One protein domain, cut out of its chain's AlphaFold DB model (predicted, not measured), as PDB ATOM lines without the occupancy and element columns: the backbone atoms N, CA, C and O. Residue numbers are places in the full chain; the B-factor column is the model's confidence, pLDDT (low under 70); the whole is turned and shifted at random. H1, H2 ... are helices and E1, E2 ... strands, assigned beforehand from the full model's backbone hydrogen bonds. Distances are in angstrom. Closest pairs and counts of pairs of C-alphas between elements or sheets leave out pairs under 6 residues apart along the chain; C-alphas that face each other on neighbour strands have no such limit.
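AT A GLANCE: This is residues 33 to 85 of the 223 residues of an uncharacterized protein of Actinoplanes sp. OR16 (UniProt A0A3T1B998). A small sheet of three antiparallel strands, E2, E1 and E3, has one helix, H1, packed slantwise over one face, and a wide loop of 18 residues, 58 to 75, swings out from the end of H1 and returns by way of the very short helix H2 to the edge strand E3. Residues 58 to 65 and 72 to 78 stick out from this body of sheet and helix. The printed part has 53 residues, with the named elements E1, E2, H1, H2 and E3 in that order along the chain, and the sheet runs E2, E1, E3. The class is mixed, helices and strands, with 27 residues in named elements. The whole is compact, with a radius of gyration of the C-alphas of 11.1 A, and spans 30 by 24 by 20 A.

IN THESE COORDINATES: The printed part begins with strand E1, residues 33 to 36, whose first C-alpha, of His 33, is at (203.305, 67.187, 196.953). After a tight link of 4 residues comes strand E2, residues 41 to 45, 12.5 A from first to last C-alpha. One residue, Cys 46, lies between E2 and helix H1, residues 47 to 57, which is 15.3 A long and begins with C-alpha 47 at (198.435, 67.172, 204.780). Residues 58 to 75 have no named element. Helix H2 holds residues 76 to 79 and measures 5.6 A. Strand E3 is residues 82 to 84, 7.0 A long, and ends with C-alpha 84 at (200.387, 73.329, 196.819).

HOW THE PARTS SIT: E1 is the inner strand of the sheet, and E2 and E3 are its edge strands. E1 and E2 form a hairpin; they are antiparallel, with 139 degrees between their directions. Across this pair N 34 and O 43 are 2.8 A apart and N 36 and O 41 are 2.9 A apart, both within hydrogen-bond range. E1 and E3 are antiparallel at 149 degrees, with N 35 and O 83 at 2.8 A and N 83 and O 35 at 2.9 A. H1 is on the sheet at a height over the sheet of 7.0 A, and the two form two layers, a helix on one face of a sheet. It lies over E1 and E3 and runs slantwise to the strands, at 47 degrees to E1 on the local plane. The closest C-alphas of H1 and E3 are those of Ala 54 and Ser 84, 5.1 A apart. Those of H1 and E1 are Leu 34 and His 50, at 6.8 A. E2, H1, H2 and E3 make a split strand-helix-strand unit, two strands that run the same way with E1 between them in the sheet, and its crossover is right-handed. H2 is not on the sheet, and it is apart from H1, E1 and E2. In H1, 6 of 7 pairs of O i and N i+4 are within hydrogen-bond range; H2 is too short for such a pair.

THE WHOLE: The two C-alphas farthest apart are those of Gln 39 and Gly 63, at 30.8 A, while the first and last printed C-alphas, of His 33 and Val 85, are 5.6 A apart. Without the stretches that stand free, the body of 38 residues spans 30 by 16 by 15 A. The printed part has no cut. The link from H1 to H2 is long, and the other links are tight. The mean pLDDT of the printed part is 71.4; residues 57 to 79 are under 70, and the mean over H2 is 59, against 92 for E1 and E2.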
ATOM      1  N   HIS A  33     202.089  66.479 197.314       95.19
ATOM      2  CA  HIS A  33     203.305  67.187 196.953       95.19
ATOM      3  C   HIS A  33     203.098  68.698 197.000       95.19
ATOM      4  O   HIS A  33     201.989  69.222 196.905       95.19
ATOM      5  N   LEU A  34     204.212  69.387 197.160       92.94
ATOM      6  CA  LEU A  34     204.366  70.808 196.937       92.94
ATOM      7  C   LEU A  34     205.286  70.976 195.734       92.94
ATOM      8  O   LEU A  34     206.123  70.109 195.473       92.94
ATOM      9  N   PHE A  35     205.150  72.082 195.026       92.25
ATOM     10  CA  PHE A  35     206.043  72.437 193.939       92.25
ATOM     11  C   PHE A  35     206.933  73.593 194.368       92.25
ATOM     12  O   PHE A  35     206.425  74.641 194.754       92.25
ATOM     13  N   ASP A  36     208.246  73.395 194.299       89.56
ATOM     14  CA  ASP A  36     209.235  74.457 194.446       89.56
ATOM     15  C   ASP A  36     209.519  75.053 193.066       89.56
ATOM     16  O   ASP A  36     210.188  74.428 192.241       89.56
ATOM     17  N   ALA A  37     209.019  76.262 192.812       83.38
ATOM     18  CA  ALA A  37     209.215  76.959 191.545       83.38
ATOM     19  C   ALA A  37     210.671  77.403 191.325       83.38
ATOM     20  O   ALA A  37     211.119  77.492 190.181       83.38
ATOM     21  N   SER A  38     211.430  77.639 192.401       81.88
ATOM     22  CA  SER A  38     212.838  78.042 192.317       81.88
ATOM     23  C   SER A  38     213.733  76.879 191.888       81.88
ATOM     24  O   SER A  38     214.620  77.045 191.049       81.88
ATOM     25  N   GLN A  39     213.456  75.682 192.413       84.12
ATOM     26  CA  GLN A  39     214.176  74.452 192.079       84.12
ATOM     27  C   GLN A  39     213.519  73.661 190.942       84.12
ATOM     28  O   GLN A  39     214.096  72.685 190.465       84.12
ATOM     29  N   ARG A  40     212.316  74.071 190.513       83.44
ATOM     30  CA  ARG A  40     211.440  73.364 189.565       83.44
ATOM     31  C   ARG A  40     211.296  71.887 189.938       83.44
ATOM     32  O   ARG A  40     211.511  71.007 189.106       83.44
ATOM     33  N   SER A  41     210.981  71.606 191.202       88.25
ATOM     34  CA  SER A  41     210.973  70.242 191.742       88.25
ATOM     35  C   SER A  41     209.812  69.982 192.700       88.25
ATOM     36  O   SER A  41     209.202  70.911 193.227       88.25
ATOM     37  N   LEU A  42     209.495  68.703 192.911       91.56
ATOM     38  CA  LEU A  42     208.482  68.280 193.875       91.56
ATOM     39  C   LEU A  42     209.092  68.104 195.263       91.56
ATOM     40  O   LEU A  42     210.132  67.466 195.427       91.56
ATOM     41  N   VAL A  43     208.370  68.582 196.269       92.62
ATOM     42  CA  VAL A  43     208.690  68.403 197.683       92.62
ATOM     43  C   VAL A  43     207.554  67.637 198.352       92.62
ATOM     44  O   VAL A  43     206.384  67.986 198.216       92.62
ATOM     45  N   CYS A  44     207.874  66.590 199.109       94.38
ATOM     46  CA  CYS A  44     206.866  65.829 199.840       94.38
ATOM     47  C   CYS A  44     206.185  66.697 200.918       94.38
ATOM     48  O   CYS A  44     206.841  67.223 201.822       94.38
ATOM     49  N   GLY A  45     204.859  66.809 200.872       91.50
ATOM     50  CA  GLY A  45     204.039  67.567 201.814       91.50
ATOM     51  C   GLY A  45     203.253  66.655 202.756       91.50
ATOM     52  O   GLY A  45     202.608  65.696 202.333       91.50
ATOM     53  N   CYS A  46     203.263  66.951 204.059       91.50
ATOM     54  CA  CYS A  46     202.223  66.406 204.934       91.50
ATOM     55  C   CYS A  46     200.896  67.138 204.668       91.50
ATOM     56  O   CYS A  46     200.941  68.293 204.230       91.50
ATOM     57  N   PRO A  47     199.736  66.531 204.989       90.25
ATOM     58  CA  PRO A  47     198.435  67.172 204.780       90.25
ATOM     59  C   PRO A  47     198.378  68.589 205.365       90.25
ATOM     60  O   PRO A  47     197.949  69.526 204.710       90.25
ATOM     61  N   GLY A  48     198.946  68.788 206.558       89.06
ATOM     62  CA  GLY A  48     198.924  70.093 207.207       89.06
ATOM     63  C   GLY A  48     199.757  71.190 206.551       89.06
ATOM     64  O   GLY A  48     199.366  72.350 206.630       89.06
ATOM     65  N   CYS A  49     200.887  70.850 205.927       87.38
ATOM     66  CA  CYS A  49     201.686  71.831 205.188       87.38
ATOM     67  C   CYS A  49     201.076  72.112 203.810       87.38
ATOM     68  O   CYS A  49     201.068  73.259 203.377       87.38
ATOM     69  N   HIS A  50     200.535  71.079 203.158       91.88
ATOM     70  CA  HIS A  50     199.784  71.204 201.911       91.88
ATOM     71  C   HIS A  50     198.590  72.155 202.077       91.88
ATOM     72  O   HIS A  50     198.502  73.164 201.387       91.88
ATOM     73  N   ASP A  51     197.736  71.917 203.073       89.69
ATOM     74  CA  ASP A  51     196.525  72.718 203.294       89.69
ATOM     75  C   ASP A  51     196.811  74.149 203.768       89.69
ATOM     76  O   ASP A  51     195.970  75.040 203.634       89.69
ATOM     77  N   GLU A  52     197.971  74.383 204.388       85.62
ATOM     78  CA  GLU A  52     198.430  75.739 204.692       85.62
ATOM     79  C   GLU A  52     198.803  76.471 203.406       85.62
ATOM     80  O   GLU A  52     198.252  77.540 203.161       85.62
ATOM     81  N   LEU A  53     199.655  75.890 202.556       85.56
ATOM     82  CA  LEU A  53     200.053  76.545 201.308       85.56
ATOM     83  C   LEU A  53     198.889  76.716 200.334       85.56
ATOM     84  O   LEU A  53     198.735  77.799 199.782       85.56
ATOM     85  N   ALA A  54     197.991  75.734 200.228       86.06
ATOM     86  CA  ALA A  54     196.791  75.850 199.403       86.06
ATOM     87  C   ALA A  54     195.929  77.073 199.774       86.06
ATOM     88  O   ALA A  54     195.289  77.660 198.908       86.06
ATOM     89  N   ARG A  55     195.923  77.490 201.051       81.88
ATOM     90  CA  ARG A  55     195.224  78.706 201.504       81.88
ATOM     91  C   ARG A  55     195.969  80.002 201.190       81.88
ATOM     92  O   ARG A  55     195.314  81.035 201.095       81.88
ATOM     93  N   HIS A  56     197.297  79.968 201.071       73.31
ATOM     94  CA  HIS A  56     198.096  81.134 200.658       73.31
ATOM     95  C   HIS A  56     198.110  81.316 199.137       73.31
ATOM     96  O   HIS A  56     198.218  82.450 198.681       73.31
ATOM     97  N   ASP A  57     197.975  80.228 198.373       68.31
ATOM     98  CA  ASP A  57     197.904  80.258 196.904       68.31
ATOM     99  C   ASP A  57     196.568  80.844 196.385       68.31
ATOM    100  O   ASP A  57     196.502  81.357 195.267       68.31
ATOM    101  N   GLU A  58     195.491  80.793 197.178       62.28
ATOM    102  CA  GLU A  58     194.203  81.406 196.827       62.28
ATOM    103  C   GLU A  58     194.233  82.936 197.046       62.28
ATOM    104  O   GLU A  58     194.690  83.404 198.096       62.28
ATOM    105  N   PRO A  59     193.714  83.755 196.106       45.72
ATOM    106  CA  PRO A  59     193.667  85.205 196.267       45.72
ATOM    107  C   PRO A  59     192.860  85.570 197.522       45.72
ATOM    108  O   PRO A  59     191.663  85.308 197.624       45.72
ATOM    109  N   ALA A  60     193.570  86.152 198.491       44.06
ATOM    110  CA  ALA A  60     193.190  86.313 199.890       44.06
ATOM    111  C   ALA A  60     191.703  86.626 200.153       44.06
ATOM    112  O   ALA A  60     191.264  87.775 200.078       44.06
ATOM    113  N   GLN A  61     190.961  85.626 200.629       40.44
ATOM    114  CA  GLN A  61     189.814  85.856 201.505       40.44
ATOM    115  C   GLN A  61     190.279  85.633 202.945       40.44
ATOM    116  O   GLN A  61     190.486  84.511 203.402       40.44
ATOM    117  N   HIS A  62     190.531  86.742 203.637       40.12
ATOM    118  CA  HIS A  62     191.017  86.756 205.009       40.12
ATOM    119  C   HIS A  62     190.061  86.026 205.962       40.12
ATOM    120  O   HIS A  62     188.872  86.333 206.017       40.12
ATOM    121  N   GLY A  63     190.632  85.177 206.822       40.84
ATOM    122  CA  GLY A  63     190.096  84.953 208.163       40.84
ATOM    123  C   GLY A  63     189.606  83.542 208.474       40.84
ATOM    124  O   GLY A  63     188.413  83.334 208.676       40.84
ATOM    125  N   ARG A  64     190.536  82.601 208.684       40.50
ATOM    126  CA  ARG A  64     190.427  81.655 209.807       40.50
ATOM    127  C   ARG A  64     191.787  81.035 210.124       40.50
ATOM    128  O   ARG A  64     192.429  80.463 209.250       40.50
ATOM    129  N   LEU A  65     192.210  81.165 211.380       40.25
ATOM    130  CA  LEU A  65     193.394  80.504 211.927       40.25
ATOM    131  C   LEU A  65     193.185  78.988 211.840       40.25
ATOM    132  O   LEU A  65     192.321  78.443 212.529       40.25
ATOM    133  N   ALA A  66     193.939  78.320 210.970       43.19
ATOM    134  CA  ALA A  66     193.976  76.871 210.954       43.19
ATOM    135  C   ALA A  66     194.851  76.368 212.097       43.19
ATOM    136  O   ALA A  66     195.943  76.864 212.375       43.19
ATOM    137  N   GLN A  67     194.316  75.353 212.749       46.06
ATOM    138  CA  GLN A  67     194.813  74.682 213.930       46.06
ATOM    139  C   GLN A  67     196.051  73.826 213.608       46.06
ATOM    140  O   GLN A  67     196.022  72.615 213.755       46.06
ATOM    141  N   HIS A  68     197.153  74.446 213.179       45.31
ATOM    142  CA  HIS A  68     198.483  73.832 213.112       45.31
ATOM    143  C   HIS A  68     199.512  74.741 213.793       45.31
ATOM    144  O   HIS A  68     200.461  75.230 213.185       45.31
ATOM    145  N   ASP A  69     199.349  74.886 215.110       47.03
ATOM    146  CA  ASP A  69     200.156  75.677 216.062       47.03
ATOM    147  C   ASP A  69     201.643  75.243 216.172       47.03
ATOM    148  O   ASP A  69     202.376  75.580 217.095       47.03
ATOM    149  N   ARG A  70     202.114  74.430 215.220       49.25
ATOM    150  CA  ARG A  70     203.480  73.908 215.123       49.25
ATOM    151  C   ARG A  70     204.221  74.392 213.864       49.25
ATOM    152  O   ARG A  70     205.420  74.146 213.757       49.25
ATOM    153  N   LEU A  71     203.531  75.093 212.953       50.66
ATOM    154  CA  LEU A  71     204.111  75.767 211.780       50.66
ATOM    155  C   LEU A  71     204.745  77.127 212.111       50.66
ATOM    156  O   LEU A  71     205.532  77.625 211.317       50.66
ATOM    157  N   ALA A  72     204.531  77.665 213.318       51.31
ATOM    158  CA  ALA A  72     205.186  78.882 213.818       51.31
ATOM    159  C   ALA A  72     206.717  78.750 214.033       51.31
ATOM    160  O   ALA A  72     207.322  79.575 214.712       51.31
ATOM    161  N   ARG A  73     207.348  77.691 213.506       52.62
ATOM    162  CA  ARG A  73     208.796  77.442 213.592       52.62
ATOM    163  C   ARG A  73     209.551  77.638 212.280       52.62
ATOM    164  O   ARG A  73     210.774  77.585 212.316       52.62
ATOM    165  N   HIS A  74     208.859  77.834 211.160       55.44
ATOM    166  CA  HIS A  74     209.503  78.150 209.886       55.44
ATOM    167  C   HIS A  74     209.274  79.622 209.574       55.44
ATOM    168  O   HIS A  74     208.149  80.110 209.710       55.44
ATOM    169  N   ASP A  75     210.343  80.328 209.208       55.69
ATOM    170  CA  ASP A  75     210.219  81.702 208.746       55.69
ATOM    171  C   ASP A  75     209.375  81.701 207.466       55.69
ATOM    172  O   ASP A  75     209.533  80.842 206.596       55.69
ATOM    173  N   LYS A  76     208.447  82.650 207.349       53.84
ATOM    174  CA  LYS A  76     207.570  82.767 206.179       53.84
ATOM    175  C   LYS A  76     208.389  83.001 204.899       53.84
ATOM    176  O   LYS A  76     207.910  82.688 203.812       53.84
ATOM    177  N   SER A  77     209.619  83.504 205.032       54.88
ATOM    178  CA  SER A  77     210.591  83.617 203.942       54.88
ATOM    179  C   SER A  77     211.042  82.269 203.372       54.88
ATOM    180  O   SER A  77     211.269  82.191 202.172       54.88
ATOM    181  N   ASP A  78     211.121  81.203 204.177       61.12
ATOM    182  CA  ASP A  78     211.598  79.882 203.726       61.12
ATOM    183  C   ASP A  78     210.551  79.122 202.896       61.12
ATOM    184  O   ASP A  78     210.852  78.099 202.285       61.12
ATOM    185  N   LEU A  79     209.310  79.616 202.872       67.06
ATOM    186  CA  LEU A  79     208.208  79.049 202.094       67.06
ATOM    187  C   LEU A  79     207.967  79.798 200.778       67.06
ATOM    188  O   LEU A  79     207.063  79.438 200.022       67.06
ATOM    189  N   SER A  80     208.742  80.850 200.491       70.81
ATOM    190  CA  SER A  80     208.575  81.624 199.263       70.81
ATOM    191  C   SER A  80     208.904  80.769 198.038       70.81
ATOM    192  O   SER A  80     209.997  80.217 197.949       70.81
ATOM    193  N   GLY A  81     207.972  80.680 197.088       80.19
ATOM    194  CA  GLY A  81     208.141  79.883 195.868       80.19
ATOM    195  C   GLY A  81     207.697  78.424 195.988       80.19
ATOM    196  O   GLY A  81     207.808  77.698 195.002       80.19
ATOM    197  N   LEU A  82     207.174  78.005 197.148       87.06
ATOM    198  CA  LEU A  82     206.461  76.738 197.296       87.06
ATOM    199  C   LEU A  82     204.960  76.943 197.081       87.06
ATOM    200  O   LEU A  82     204.357  77.787 197.741       87.06
ATOM    201  N   SER A  83     204.356  76.110 196.237       90.44
ATOM    202  CA  SER A  83     202.904  76.072 196.029       90.44
ATOM    203  C   SER A  83     202.348  74.666 196.208       90.44
ATOM    204  O   SER A  83     203.032  73.660 195.999       90.44
ATOM    205  N   SER A  84     201.088  74.590 196.614       93.00
ATOM    206  CA  SER A  84     200.387  73.329 196.819       93.00
ATOM    207  C   SER A  84     200.025  72.684 195.484       93.00
ATOM    208  O   SER A  84     199.373  73.313 194.649       93.00
ATOM    209  N   VAL A  85     200.392  71.413 195.285       94.31
ATOM    210  CA  VAL A  85     199.974  70.672 194.085       94.31
ATOM    211  C   VAL A  85     198.522  70.216 194.266       94.31
ATOM    212  O   VAL A  85     198.248  69.435 195.177       94.31
TER     213      VAL A  85